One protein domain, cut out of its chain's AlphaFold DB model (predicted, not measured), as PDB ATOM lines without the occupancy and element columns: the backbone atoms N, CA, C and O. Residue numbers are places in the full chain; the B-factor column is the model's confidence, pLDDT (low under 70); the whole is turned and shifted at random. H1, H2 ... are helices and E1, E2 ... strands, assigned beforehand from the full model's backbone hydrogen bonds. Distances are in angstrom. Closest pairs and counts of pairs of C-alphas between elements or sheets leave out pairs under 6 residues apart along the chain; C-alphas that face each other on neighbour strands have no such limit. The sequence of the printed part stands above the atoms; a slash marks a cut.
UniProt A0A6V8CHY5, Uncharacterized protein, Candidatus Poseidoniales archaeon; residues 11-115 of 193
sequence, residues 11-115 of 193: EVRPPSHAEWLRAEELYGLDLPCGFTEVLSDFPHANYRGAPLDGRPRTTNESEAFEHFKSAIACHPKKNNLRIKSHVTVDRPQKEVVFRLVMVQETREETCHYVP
ATOM      1  N   GLU A  11     294.929 190.851 311.232       85.31
ATOM      2  CA  GLU A  11     294.831 191.051 309.798       85.31
ATOM      3  C   GLU A  11     294.365 189.742 309.146       85.31
ATOM      4  O   GLU A  11     294.929 188.670 309.392       85.31
ATOM      5  N   VAL A  12     293.341 189.824 308.292       88.94
ATOM      6  CA  VAL A  12     292.870 188.693 307.485       88.94
ATOM      7  C   VAL A  12     293.072 188.995 306.013       88.94
ATOM      8  O   VAL A  12     292.487 189.936 305.477       88.94
ATOM      9  N   ARG A  13     293.872 188.166 305.348       90.44
ATOM     10  CA  ARG A  13     294.232 188.329 303.935       90.44
ATOM     11  C   ARG A  13     294.571 186.985 303.287       90.44
ATOM     12  O   ARG A  13     294.743 185.993 304.000       90.44
ATOM     13  N   PRO A  14     294.702 186.925 301.950       92.88
ATOM     14  CA  PRO A  14     295.363 185.803 301.302       92.88
ATOM     15  C   PRO A  14     296.800 185.615 301.820       92.88
ATOM     16  O   PRO A  14     297.418 186.585 302.283       92.88
ATOM     17  N   PRO A  15     297.360 184.398 301.743       94.62
ATOM     18  CA  PRO A  15     298.736 184.152 302.159       94.62
ATOM     19  C   PRO A  15     299.713 184.984 301.322       94.62
ATOM     20  O   PRO A  15     299.431 185.328 300.169       94.62
ATOM     21  N   SER A  16     300.865 185.322 301.891       93.62
ATOM     22  CA  SER A  16     302.029 185.702 301.090       93.62
ATOM     23  C   SER A  16     302.607 184.460 300.404       93.62
ATOM     24  O   SER A  16     302.300 183.320 300.764       93.62
ATOM     25  N   HIS A  17     303.480 184.646 299.424       93.88
ATOM     26  CA  HIS A  17     304.145 183.551 298.732       93.88
ATOM     27  C   HIS A  17     304.963 182.692 299.703       93.88
ATOM     28  O   HIS A  17     304.936 181.467 299.612       93.88
ATOM     29  N   ALA A  18     305.642 183.333 300.657       92.00
ATOM     30  CA  ALA A  18     306.417 182.651 301.687       92.00
ATOM     31  C   ALA A  18     305.515 181.843 302.631       92.00
ATOM     32  O   ALA A  18     305.796 180.678 302.898       92.00
ATOM     33  N   GLU A  19     304.404 182.428 303.091       93.38
ATOM     34  CA  GLU A  19     303.422 181.735 303.936       93.38
ATOM     35  C   GLU A  19     302.801 180.537 303.210       93.38
ATOM     36  O   GLU A  19     302.636 179.474 303.803       93.38
ATOM     37  N   TRP A  20     302.499 180.682 301.917       94.44
ATOM     38  CA  TRP A  20     301.961 179.599 301.103       94.44
ATOM     39  C   TRP A  20     302.963 178.450 300.950       94.44
ATOM     40  O   TRP A  20     302.603 177.299 301.192       94.44
ATOM     41  N   LEU A  21     304.225 178.755 300.618       92.94
ATOM     42  CA  LEU A  21     305.285 177.745 300.494       92.94
ATOM     43  C   LEU A  21     305.517 177.027 301.821       92.94
ATOM     44  O   LEU A  21     305.646 175.807 301.857       92.94
ATOM     45  N   ARG A  22     305.516 177.775 302.928       93.31
ATOM     46  CA  ARG A  22     305.698 177.198 304.258       93.31
ATOM     47  C   ARG A  22     304.525 176.311 304.663       93.31
ATOM     48  O   ARG A  22     304.728 175.284 305.304       93.31
ATOM     49  N   ALA A  23     303.306 176.689 304.283       93.12
ATOM     50  CA  ALA A  23     302.108 175.897 304.526       93.12
ATOM     51  C   ALA A  23     302.107 174.586 303.725       93.12
ATOM     52  O   ALA A  23     301.700 173.547 304.245       93.12
ATOM     53  N   GLU A  24     302.587 174.619 302.482       92.56
ATOM     54  CA  GLU A  24     302.845 173.407 301.709       92.56
ATOM     55  C   GLU A  24     303.896 172.527 302.396       92.56
ATOM     56  O   GLU A  24     303.647 171.346 302.624       92.56
ATOM     57  N   GLU A  25     305.051 173.095 302.740       93.75
ATOM     58  CA  GLU A  25     306.187 172.346 303.277       93.75
ATOM     59  C   GLU A  25     305.866 171.679 304.623       93.75
ATOM     60  O   GLU A  25     306.186 170.510 304.830       93.75
ATOM     61  N   LEU A  26     305.225 172.409 305.540       95.00
ATOM     62  CA  LEU A  26     304.956 171.927 306.897       95.00
ATOM     63  C   LEU A  26     303.689 171.081 307.009       95.00
ATOM     64  O   LEU A  26     303.641 170.160 307.823       95.00
ATOM     65  N   TYR A  27     302.648 171.421 306.247       93.62
ATOM     66  CA  TYR A  27     301.311 170.852 306.432       93.62
ATOM     67  C   TYR A  27     300.790 170.110 305.199       93.62
ATOM     68  O   TYR A  27     299.688 169.565 305.247       93.62
ATOM     69  N   GLY A  28     301.540 170.085 304.093       91.25
ATOM     70  CA  GLY A  28     301.109 169.446 302.848       91.25
ATOM     71  C   GLY A  28     299.889 170.117 302.216       91.25
ATOM     72  O   GLY A  28     299.132 169.461 301.500       91.25
ATOM     73  N   LEU A  29     299.651 171.402 302.507       90.31
ATOM     74  CA  LEU A  29     298.476 172.128 302.022       90.31
ATOM     75  C   LEU A  29     298.623 172.521 300.546       90.31
ATOM     76  O   LEU A  29     298.973 173.658 300.226       90.31
ATOM     77  N   ASP A  30     298.302 171.579 299.668       89.12
ATOM     78  CA  ASP A  30     298.379 171.700 298.210       89.12
ATOM     79  C   ASP A  30     297.192 172.486 297.599       89.12
ATOM     80  O   ASP A  30     296.142 172.682 298.220       89.12
ATOM     81  N   LEU A  31     297.365 172.937 296.358       91.44
ATOM     82  CA  LEU A  31     296.356 173.482 295.466       91.44
ATOM     83  C   LEU A  31     296.000 172.430 294.391       91.44
ATOM     84  O   LEU A  31     296.892 171.959 293.681       91.44
ATOM     85  N   PRO A  32     294.719 172.068 294.199       91.56
ATOM     86  CA  PRO A  32     294.345 171.058 293.212       91.56
ATOM     87  C   PRO A  32     294.737 171.423 291.769       91.56
ATOM     88  O   PRO A  32     294.782 172.593 291.384       91.56
ATOM     89  N   CYS A  33     294.964 170.404 290.937       93.06
ATOM     90  CA  CYS A  33     295.251 170.575 289.509       93.06
ATOM     91  C   CYS A  33     294.212 171.463 288.804       93.06
ATOM     92  O   CYS A  33     293.008 171.258 288.950       93.06
ATOM     93  N   GLY A  34     294.690 172.415 287.998       92.38
ATOM     94  CA  GLY A  34     293.849 173.341 287.231       92.38
ATOM     95  C   GLY A  34     293.402 174.577 288.005       92.38
ATOM     96  O   GLY A  34     292.927 175.523 287.388       92.38
ATOM     97  N   PHE A  35     293.608 174.613 289.321       94.50
ATOM     98  CA  PHE A  35     293.293 175.789 290.118       94.50
ATOM     99  C   PHE A  35     294.445 176.787 290.140       94.50
ATOM    100  O   PHE A  35     295.623 176.438 290.016       94.50
ATOM    101  N   THR A  36     294.078 178.050 290.329       95.12
ATOM    102  CA  THR A  36     295.002 179.151 290.579       95.12
ATOM    103  C   THR A  36     294.650 179.803 291.906       95.12
ATOM    104  O   THR A  36     293.503 180.169 292.138       95.12
ATOM    105  N   GLU A  37     295.631 179.944 292.786       95.38
ATOM    106  CA  GLU A  37     295.445 180.535 294.104       95.38
ATOM    107  C   GLU A  37     296.002 181.953 294.158       95.38
ATOM    108  O   GLU A  37     297.177 182.174 293.862       95.38
ATOM    109  N   VAL A  38     295.156 182.908 294.540       95.31
ATOM    110  CA  VAL A  38     295.521 184.318 294.707       95.31
ATOM    111  C   VAL A  38     296.353 184.494 295.976       95.31
ATOM    112  O   VAL A  38     295.983 184.008 297.045       95.31
ATOM    113  N   LEU A  39     297.449 185.240 295.863       94.88
ATOM    114  CA  LEU A  39     298.300 185.647 296.976       94.88
ATOM    115  C   LEU A  39     298.085 187.124 297.318       94.88
ATOM    116  O   LEU A  39     297.532 187.906 296.543       94.88
ATOM    117  N   SER A  40     298.556 187.517 298.495       92.50
ATOM    118  CA  SER A  40     298.531 188.915 298.935       92.50
ATOM    119  C   SER A  40     299.639 189.764 298.302       92.50
ATOM    120  O   SER A  40     299.482 190.984 298.220       92.50
ATOM    121  N   ASP A  41     300.715 189.131 297.816       92.25
ATOM    122  CA  ASP A  41     301.859 189.812 297.211       92.25
ATOM    123  C   ASP A  41     301.503 190.583 295.944       92.25
ATOM    124  O   ASP A  41     300.754 190.125 295.070       92.25
ATOM    125  N   PHE A  42     302.165 191.725 295.798       90.94
ATOM    126  CA  PHE A  42     302.243 192.435 294.539       90.94
ATOM    127  C   PHE A  42     303.017 191.612 293.485       90.94
ATOM    128  O   PHE A  42     304.057 191.018 293.807       90.94
ATOM    129  N   PRO A  43     302.548 191.560 292.223       89.75
ATOM    130  CA  PRO A  43     303.275 190.912 291.138       89.75
ATOM    131  C   PRO A  43     304.662 191.528 290.937       89.75
ATOM    132  O   PRO A  43     304.806 192.733 290.776       89.75
ATOM    133  N   HIS A  44     305.702 190.700 290.895       88.12
ATOM    134  CA  HIS A  44     307.056 191.170 290.615       88.12
ATOM    135  C   HIS A  44     307.868 190.092 289.893       88.12
ATOM    136  O   HIS A  44     307.673 188.896 290.122       88.12
ATOM    137  N   ALA A  45     308.794 190.513 289.029       84.88
ATOM    138  CA  ALA A  45     309.582 189.607 288.189       84.88
ATOM    139  C   ALA A  45     310.667 188.833 288.962       84.88
ATOM    140  O   ALA A  45     311.172 187.820 288.484       84.88
ATOM    141  N   ASN A  46     311.067 189.316 290.139       86.38
ATOM    142  CA  ASN A  46     312.114 188.713 290.963       86.38
ATOM    143  C   ASN A  46     311.864 188.963 292.466       86.38
ATOM    144  O   ASN A  46     310.884 189.606 292.838       86.38
ATOM    145  N   TYR A  47     312.746 188.462 293.331       86.88
ATOM    146  CA  TYR A  47     312.638 188.623 294.790       86.88
ATOM    147  C   TYR A  47     313.363 189.855 295.356       86.88
ATOM    148  O   TYR A  47     313.372 190.044 296.566       86.88
ATOM    149  N   ARG A  48     313.973 190.713 294.533       86.25
ATOM    150  CA  ARG A  48     314.658 191.919 295.035       86.25
ATOM    151  C   ARG A  48     313.663 192.913 295.592       86.25
ATOM    152  O   ARG A  48     312.601 193.058 294.999       86.25
ATOM    153  N   GLY A  49     313.951 193.528 296.729       87.38
ATOM    154  CA  GLY A  49     312.998 194.354 297.471       87.38
ATOM    155  C   GLY A  49     311.891 193.557 298.157       87.38
ATOM    156  O   GLY A  49     310.908 194.136 298.606       87.38
ATOM    157  N   ALA A  50     311.969 192.219 298.179       89.50
ATOM    158  CA  ALA A  50     310.983 191.419 298.898       89.50
ATOM    159  C   ALA A  50     311.315 191.438 300.394       89.50
ATOM    160  O   ALA A  50     312.499 191.413 300.743       89.50
ATOM    161  N   PRO A  51     310.303 191.460 301.268       90.38
ATOM    162  CA  PRO A  51     310.522 191.310 302.698       90.38
ATOM    163  C   PRO A  51     311.048 189.907 303.034       90.38
ATOM    164  O   PRO A  51     310.639 188.916 302.424       90.38
ATOM    165  N   LEU A  52     311.943 189.821 304.018       88.75
ATOM    166  CA  LEU A  52     312.569 188.565 304.460       88.75
ATOM    167  C   LEU A  52     311.836 187.874 305.618       88.75
ATOM    168  O   LEU A  52     312.159 186.743 305.957       88.75
ATOM    169  N   ASP A  53     310.829 188.517 306.205       86.50
ATOM    170  CA  ASP A  53     310.063 187.993 307.345       86.50
ATOM    171  C   ASP A  53     308.737 187.317 306.939       86.50
ATOM    172  O   ASP A  53     307.890 186.994 307.778       86.50
ATOM    173  N   GLY A  54     308.526 187.139 305.632       87.00
ATOM    174  CA  GLY A  54     307.350 186.488 305.063       87.00
ATOM    175  C   GLY A  54     306.086 187.348 305.017       87.00
ATOM    176  O   GLY A  54     305.040 186.827 304.622       87.00
ATOM    177  N   ARG A  55     306.133 188.640 305.380       88.38
ATOM    178  CA  ARG A  55     305.003 189.551 305.116       88.38
ATOM    179  C   ARG A  55     304.776 189.708 303.597       88.38
ATOM    180  O   ARG A  55     305.685 189.426 302.815       88.38
ATOM    181  N   PRO A  56     303.583 190.123 303.141       90.69
ATOM    182  CA  PRO A  56     303.320 190.292 301.718       90.69
ATOM    183  C   PRO A  56     304.221 191.362 301.119       90.69
ATOM    184  O   PRO A  56     304.428 192.420 301.717       90.69
ATOM    185  N   ARG A  57     304.705 191.122 299.902       89.81
ATOM    186  CA  ARG A  57     305.358 192.172 299.129       89.81
ATOM    187  C   ARG A  57     304.339 193.249 298.758       89.81
ATOM    188  O   ARG A  57     303.367 192.965 298.058       89.81
ATOM    189  N   THR A  58     304.593 194.483 299.170       85.94
ATOM    190  CA  THR A  58     303.825 195.664 298.763       85.94
ATOM    191  C   THR A  58     304.519 196.397 297.614       85.94
ATOM    192  O   THR A  58     305.670 196.108 297.277       85.94
ATOM    193  N   THR A  59     303.808 197.323 296.975       77.69
ATOM    194  CA  THR A  59     304.380 198.243 295.990       77.69
ATOM    195  C   THR A  59     304.037 199.676 296.365       77.69
ATOM    196  O   THR A  59     302.987 199.916 296.957       77.69
ATOM    197  N   ASN A  60     304.904 200.610 295.981       68.62
ATOM    198  CA  ASN A  60     304.595 202.043 295.950       68.62
ATOM    199  C   ASN A  60     304.204 202.497 294.528       68.62
ATOM    200  O   ASN A  60     304.087 203.693 294.268       68.62
ATOM    201  N   GLU A  61     304.099 201.558 293.581       67.38
ATOM    202  CA  GLU A  61     303.733 201.832 292.193       67.38
ATOM    203  C   GLU A  61     302.255 202.225 292.053       67.38
ATOM    204  O   GLU A  61     301.435 201.974 292.932       67.38
ATOM    205  N   SER A  62     301.940 202.875 290.930       64.56
ATOM    206  CA  SER A  62     300.638 203.478 290.623       64.56
ATOM    207  C   SER A  62     299.443 202.544 290.862       64.56
ATOM    208  O   SER A  62     299.500 201.356 290.533       64.56
ATOM    209  N   GLU A  63     298.327 203.137 291.304       66.44
ATOM    210  CA  GLU A  63     297.013 202.504 291.516       66.44
ATOM    211  C   GLU A  63     296.565 201.592 290.351       66.44
ATOM    212  O   GLU A  63     295.834 200.624 290.548       66.44
ATOM    213  N   ALA A  64     297.060 201.832 289.129       70.06
ATOM    214  CA  ALA A  64     296.778 201.020 287.943       70.06
ATOM    215  C   ALA A  64     297.075 199.515 288.116       70.06
ATOM    216  O   ALA A  64     296.442 198.689 287.452       70.06
ATOM    217  N   PHE A  65     298.013 199.143 288.996       75.50
ATOM    218  CA  PHE A  65     298.367 197.743 289.251       75.50
ATOM    219  C   PHE A  65     297.722 197.141 290.505       75.50
ATOM    220  O   PHE A  65     297.941 195.963 290.786       75.50
ATOM    221  N   GLU A  66     296.885 197.881 291.237       75.19
ATOM    222  CA  GLU A  66     296.247 197.387 292.469       75.19
ATOM    223  C   GLU A  66     295.345 196.173 292.239       75.19
ATOM    224  O   GLU A  66     295.204 195.305 293.105       75.19
ATOM    225  N   HIS A  67     294.760 196.087 291.045       83.88
ATOM    226  CA  HIS A  67     293.897 194.980 290.647       83.88
ATOM    227  C   HIS A  67     294.665 193.715 290.272       83.88
ATOM    228  O   HIS A  67     294.034 192.673 290.099       83.88
ATOM    229  N   PHE A  68     295.992 193.774 290.138       88.62
ATOM    230  CA  PHE A  68     296.812 192.605 289.858       88.62
ATOM    231  C   PHE A  68     297.413 192.062 291.147       88.62
ATOM    232  O   PHE A  68     298.044 192.774 291.928       88.62
ATOM    233  N   LYS A  69     297.255 190.759 291.351       90.56
ATOM    234  CA  LYS A  69     297.853 190.037 292.471       90.56
ATOM    235  C   LYS A  69     298.727 188.912 291.964       90.56
ATOM    236  O   LYS A  69     298.449 188.315 290.920       90.56
ATOM    237  N   SER A  70     299.800 188.631 292.698       93.81
ATOM    238  CA  SER A  70     300.557 187.408 292.471       93.81
ATOM    239  C   SER A  70     299.649 186.211 292.739       93.81
ATOM    240  O   SER A  70     298.772 186.255 293.597       93.81
ATOM    241  N   ALA A  71     299.878 185.125 292.020       94.94
ATOM    242  CA  ALA A  71     299.134 183.891 292.185       94.94
ATOM    243  C   ALA A  71     300.037 182.677 291.994       94.94
ATOM    244  O   ALA A  71     301.137 182.778 291.445       94.94
ATOM    245  N   ILE A  72     299.564 181.518 292.431       95.12
ATOM    246  CA  ILE A  72     300.192 180.230 292.146       95.12
ATOM    247  C   ILE A  72     299.211 179.413 291.328       95.12
ATOM    248  O   ILE A  72     298.118 179.107 291.790       95.12
ATOM    249  N   ALA A  73     299.598 179.083 290.102       94.31
ATOM    250  CA  ALA A  73     298.797 178.277 289.198       94.31
ATOM    251  C   ALA A  73     299.316 176.839 289.192       94.31
ATOM    252  O   ALA A  73     300.503 176.603 288.935       94.31
ATOM    253  N   CYS A  74     298.428 175.880 289.440       93.75
ATOM    254  CA  CYS A  74     298.720 174.462 289.288       93.75
ATOM    255  C   CYS A  74     298.455 174.011 287.856       93.75
ATOM    256  O   CYS A  74     297.433 174.337 287.249       93.75
ATOM    257  N   HIS A  75     299.358 173.199 287.310       93.06
ATOM    258  CA  HIS A  75     299.181 172.656 285.974       93.06
ATOM    259  C   HIS A  75     297.890 171.808 285.900       93.06
ATOM    260  O   HIS A  75     297.673 170.958 286.767       93.06
ATOM    261  N   PRO A  76     297.059 171.932 284.842       91.25
ATOM    262  CA  PRO A  76     295.745 171.277 284.773       91.25
ATOM    263  C   PRO A  76     295.747 169.750 284.909       91.25
ATOM    264  O   PRO A  76     294.742 169.154 285.275       91.25
ATOM    265  N   LYS A  77     296.868 169.102 284.574       91.25
ATOM    266  CA  LYS A  77     297.004 167.632 284.572       91.25
ATOM    267  C   LYS A  77     298.130 167.089 285.455       91.25
ATOM    268  O   LYS A  77     298.295 165.878 285.528       91.25
ATOM    269  N   LYS A  78     298.978 167.952 286.024       88.94
ATOM    270  CA  LYS A  78     300.226 167.531 286.688       88.94
ATOM    271  C   LYS A  78     300.290 168.168 288.066       88.94
ATOM    272  O   LYS A  78     300.537 169.363 288.162       88.94
ATOM    273  N   ASN A  79     300.102 167.365 289.109       80.50
ATOM    274  CA  ASN A  79     299.986 167.883 290.474       80.50
ATOM    275  C   ASN A  79     301.303 168.443 291.034       80.50
ATOM    276  O   ASN A  79     301.306 169.284 291.919       80.50
ATOM    277  N   ASN A  80     302.433 168.005 290.485       83.31
ATOM    278  CA  ASN A  80     303.769 168.416 290.907       83.31
ATOM    279  C   ASN A  80     304.308 169.646 290.158       83.31
ATOM    280  O   ASN A  80     305.470 169.999 290.342       83.31
ATOM    281  N   LEU A  81     303.518 170.256 289.269       87.88
ATOM    282  CA  LEU A  81     303.955 171.410 288.494       87.88
ATOM    283  C   LEU A  81     303.116 172.626 288.857       87.88
ATOM    284  O   LEU A  81     301.928 172.694 288.540       87.88
ATOM    285  N   ARG A  82     303.778 173.600 289.476       90.69
ATOM    286  CA  ARG A  82     303.175 174.862 289.886       90.69
ATOM    287  C   ARG A  82     304.025 176.020 289.409       90.69
ATOM    288  O   ARG A  82     305.249 175.919 289.348       90.69
ATOM    289  N   ILE A  83     303.362 177.102 289.030       91.44
ATOM    290  CA  ILE A  83     304.005 178.267 288.432       91.44
ATOM    291  C   ILE A  83     303.495 179.512 289.146       91.44
ATOM    292  O   ILE A  83     302.287 179.701 289.307       91.44
ATOM    293  N   LYS A  84     304.422 180.382 289.548       92.00
ATOM    294  CA  LYS A  84     304.077 181.721 290.017       92.00
ATOM    295  C   LYS A  84     303.583 182.542 288.826       92.00
ATOM    296  O   LYS A  84     304.293 182.696 287.836       92.00
ATOM    297  N   SER A  85     302.361 183.038 288.920       92.06
ATOM    298  CA  SER A  85     301.672 183.809 287.888       92.06
ATOM    299  C   SER A  85     301.062 185.073 288.494       92.06
ATOM    300  O   SER A  85     301.346 185.427 289.640       92.06
ATOM    301  N   HIS A  86     300.258 185.784 287.715       91.75
ATOM    302  CA  HIS A  86     299.508 186.950 288.152       91.75
ATOM    303  C   HIS A  86     298.072 186.835 287.656       91.75
ATOM    304  O   HIS A  86     297.820 186.308 286.573       91.75
ATOM    305  N   VAL A  87     297.141 187.335 288.457       92.06
ATOM    306  CA  VAL A  87     295.706 187.324 288.164       92.06
ATOM    307  C   VAL A  87     295.113 188.686 288.471       92.06
ATOM    308  O   VAL A  87     295.609 189.401 289.348       92.06
ATOM    309  N   THR A  88     294.053 189.041 287.753       88.81
ATOM    310  CA  THR A  88     293.257 190.210 288.103       88.81
ATOM    311  C   THR A  88     292.195 189.810 289.118       88.81
ATOM    312  O   THR A  88     291.535 188.784 288.973       88.81
ATOM    313  N   VAL A  89     292.044 190.609 290.170       85.69
ATOM    314  CA  VAL A  89     291.048 190.384 291.231       85.69
ATOM    315  C   VAL A  89     289.807 191.265 291.072       85.69
ATOM    316  O   VAL A  89     288.933 191.270 291.934       85.69
ATOM    317  N   ASP A  90     289.706 191.999 289.961       85.00
ATOM    318  CA  ASP A  90     288.566 192.858 289.635       85.00
ATOM    319  C   ASP A  90     287.294 192.057 289.317       85.00
ATOM    320  O   ASP A  90     286.179 192.564 289.459       85.00
ATOM    321  N   ARG A  91     287.445 190.801 288.879       83.44
ATOM    322  CA  ARG A  91     286.338 189.941 288.447       83.44
ATOM    323  C   ARG A  91     286.528 188.508 288.935       83.44
ATOM    324  O   ARG A  91     287.649 188.002 288.925       83.44
ATOM    325  N   PRO A  92     285.439 187.807 289.297       85.31
ATOM    326  CA  PRO A  92     285.517 186.391 289.613       85.31
ATOM    327  C   PRO A  92     285.890 185.600 288.355       85.31
ATOM    328  O   PRO A  92     285.232 185.699 287.318       85.31
ATOM    329  N   GLN A  93     286.943 184.798 288.462       89.12
ATOM    330  CA  GLN A  93     287.412 183.910 287.405       89.12
ATOM    331  C   GLN A  93     287.153 182.455 287.804       89.12
ATOM    332  O   GLN A  93     287.209 182.091 288.979       89.12
ATOM    333  N   LYS A  94     286.845 181.608 286.818       88.06
ATOM    334  CA  LYS A  94     286.653 180.174 287.058       88.06
ATOM    335  C   LYS A  94     287.977 179.563 287.528       88.06
ATOM    336  O   LYS A  94     289.016 179.892 286.970       88.06
ATOM    337  N   GLU A  95     287.919 178.684 288.529       92.69
ATOM    338  CA  GLU A  95     289.090 177.968 289.077       92.69
ATOM    339  C   GLU A  95     290.147 178.878 289.740       92.69
ATOM    340  O   GLU A  95     291.226 178.412 290.103       92.69
ATOM    341  N   VAL A  96     289.816 180.152 289.985       94.00
ATOM    342  CA  VAL A  96     290.621 181.057 290.812       94.00
ATOM    343  C   VAL A  96     290.069 181.065 292.234       94.00
ATOM    344  O   VAL A  96     288.892 181.346 292.460       94.00
ATOM    345  N   VAL A  97     290.919 180.726 293.197       94.06
ATOM    346  CA  VAL A  97     290.569 180.559 294.613       94.06
ATOM    347  C   VAL A  97     291.533 181.334 295.502       94.06
ATOM    348  O   VAL A  97     292.573 181.806 295.057       94.06
ATOM    349  N   PHE A  98     291.199 181.467 296.779       91.75
ATOM    350  CA  PHE A  98     292.104 182.003 297.785       91.75
ATOM    351  C   PHE A  98     291.858 181.293 299.114       91.75
ATOM    352  O   PHE A  98     290.708 181.052 299.490       91.75
ATOM    353  N   ARG A  99     292.926 180.974 299.844       92.50
ATOM    354  CA  ARG A  99     292.850 180.693 301.282       92.50
ATOM    355  C   ARG A  99     293.031 181.970 302.081       92.50
ATOM    356  O   ARG A  99     293.565 182.955 301.583       92.50
ATOM    357  N   LEU A 100     292.588 181.944 303.330       92.25
ATOM    358  CA  LEU A 100     292.769 183.051 304.259       92.25
ATOM    359  C   LEU A 100     293.806 182.678 305.309       92.25
ATOM    360  O   LEU A 100     293.789 181.570 305.843       92.25
ATOM    361  N   VAL A 101     294.673 183.633 305.612       90.69
ATOM    362  CA  VAL A 101     295.597 183.598 306.742       90.69
ATOM    363  C   VAL A 101     295.164 184.678 307.725       90.69
ATOM    364  O   VAL A 101     294.726 185.757 307.320       90.69
ATOM    365  N   MET A 102     295.258 184.362 309.014       89.62
ATOM    366  CA  MET A 102     295.044 185.308 310.106       89.62
ATOM    367  C   MET A 102     296.395 185.601 310.752       89.62
ATOM    368  O   MET A 102     297.051 184.684 311.244       89.62
ATOM    369  N   VAL A 103     296.808 186.865 310.736       85.50
ATOM    370  CA  VAL A 103     298.095 187.327 311.277       85.50
ATOM    371  C   VAL A 103     297.827 188.376 312.346       85.50
ATOM    372  O   VAL A 103     296.889 189.153 312.215       85.50
ATOM    373  N   GLN A 104     298.610 188.400 313.424       83.75
ATOM    374  CA  GLN A 104     298.501 189.464 314.427       83.75
ATOM    375  C   GLN A 104     298.936 190.804 313.820       83.75
ATOM    376  O   GLN A 104     299.981 190.873 313.177       83.75
ATOM    377  N   GLU A 105     298.151 191.861 314.038       73.31
ATOM    378  CA  GLU A 105     298.476 193.212 313.547       73.31
ATOM    379  C   GLU A 105     299.709 193.800 314.246       73.31
ATOM    380  O   GLU A 105     300.443 194.584 313.651       73.31
ATOM    381  N   THR A 106     299.975 193.382 315.487       66.75
ATOM    382  CA  THR A 106     301.151 193.787 316.268       66.75
ATOM    383  C   THR A 106     302.407 193.071 315.764       66.75
ATOM    384  O   THR A 106     302.940 192.177 316.418       66.75
ATOM    385  N   ARG A 107     302.867 193.429 314.566       69.38
ATOM    386  CA  ARG A 107     304.156 192.992 314.021       69.38
ATOM    387  C   ARG A 107     305.201 194.078 314.247       69.38
ATOM    388  O   ARG A 107     304.875 195.262 314.244       69.38
ATOM    389  N   GLU A 108     306.457 193.677 314.419       70.62
ATOM    390  CA  GLU A 108     307.566 194.631 314.440       70.62
ATOM    391  C   GLU A 108     307.575 195.442 313.134       70.62
ATOM    392  O   GLU A 108     307.498 194.889 312.025       70.62
ATOM    393  N   GLU A 109     307.635 196.769 313.269       68.31
ATOM    394  CA  GLU A 109     307.622 197.689 312.127       68.31
ATOM    395  C   GLU A 109     308.855 197.490 311.238       68.31
ATOM    396  O   GLU A 109     308.782 197.621 310.014       68.31
ATOM    397  N   THR A 110     309.979 197.103 311.839       77.56
ATOM    398  CA  THR A 110     311.238 196.855 311.145       77.56
ATOM    399  C   THR A 110     311.198 195.533 310.385       77.56
ATOM    400  O   THR A 110     310.997 194.467 310.958       77.56
ATOM    401  N   CYS A 111     311.418 195.602 309.073       82.31
ATOM    402  CA  CYS A 111     311.563 194.446 308.196       82.31
ATOM    403  C   CYS A 111     312.860 194.583 307.402       82.31
ATOM    404  O   CYS A 111     313.144 195.653 306.859       82.31
ATOM    405  N   HIS A 112     313.628 193.498 307.310       87.69
ATOM    406  CA  HIS A 112     314.737 193.424 306.369       87.69
ATOM    407  C   HIS A 112     314.210 193.075 304.981       87.69
ATOM    408  O   HIS A 112     313.374 192.186 304.817       87.69
ATOM    409  N   TYR A 113     314.741 193.762 303.978       88.06
ATOM    410  CA  TYR A 113     314.388 193.550 302.584       88.06
ATOM    411  C   TYR A 113     315.580 192.982 301.828       88.06
ATOM    412  O   TYR A 113     316.737 193.305 302.115       88.06
ATOM    413  N   VAL A 114     315.298 192.162 300.819       88.19
ATOM    414  CA  VAL A 114     316.305 191.793 299.823       88.19
ATOM    415  C   VAL A 114     316.778 193.074 299.126       88.19
ATOM    416  O   VAL A 114     315.931 193.848 298.686       88.19
ATOM    417  N   PRO A 115     318.089 193.307 298.956       86.44
ATOM    418  CA  PRO A 115     318.580 194.501 298.273       86.44
ATOM    419  C   PRO A 115     317.985 194.679 296.865       86.44
ATOM    420  O   PRO A 115     317.971 193.741 296.061       86.44
TER     421      PRO A 115
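This is residues 11 to 115 of the 193 residues of an uncharacterized protein of Candidatus Poseidoniales archaeon (UniProt A0A6V8CHY5). There is little regular structure: a small antiparallel sheet, order E2, E3, E4, sits among long loops, with H1 grazing it and a separate two-stranded ribbon, E1 with E5. The printed part has 105 residues, 35 of them in named elements, along the chain E1 H1 E2 E3 E4 E5, class mixed. It is compact, radius of gyration of the C-alphas 14.0 A, spanning 42 by 35 by 26 A.

E1, residues 11 to 13, begins at C-alpha 11 (294.831, 191.051, 309.798). H1 is residues 17 to 27, 15.1 A; E2, 36 to 38; E3, 68 to 74, 18.3 A; E4, 82 to 88, 18.4 A. E5, 101 to 104, ends at C-alpha 104 (298.501, 189.464, 314.427).

E2, E3 and E4 form a meander, antiparallel neighbours in turn and two hairpins: N 37 and O 72 are 2.8 A apart, N 71 and O 85 2.8 A. H1, with every O i to N i+4 pair within hydrogen-bond range, only grazes the sheet with residues 17 to 20. E1 and E5 are antiparallel at 160 degrees, N 11 and O 103 2.8 A apart; both are apart from E2, E3 and E4.

The farthest C-alphas, Lys 77 and Glu 109, are 42.1 A apart. The printed part has no cut; links E2 to E3 and E4 to E5 are long. pLDDT is under 70 at residues 60 to 63, 106 to 107 and 109.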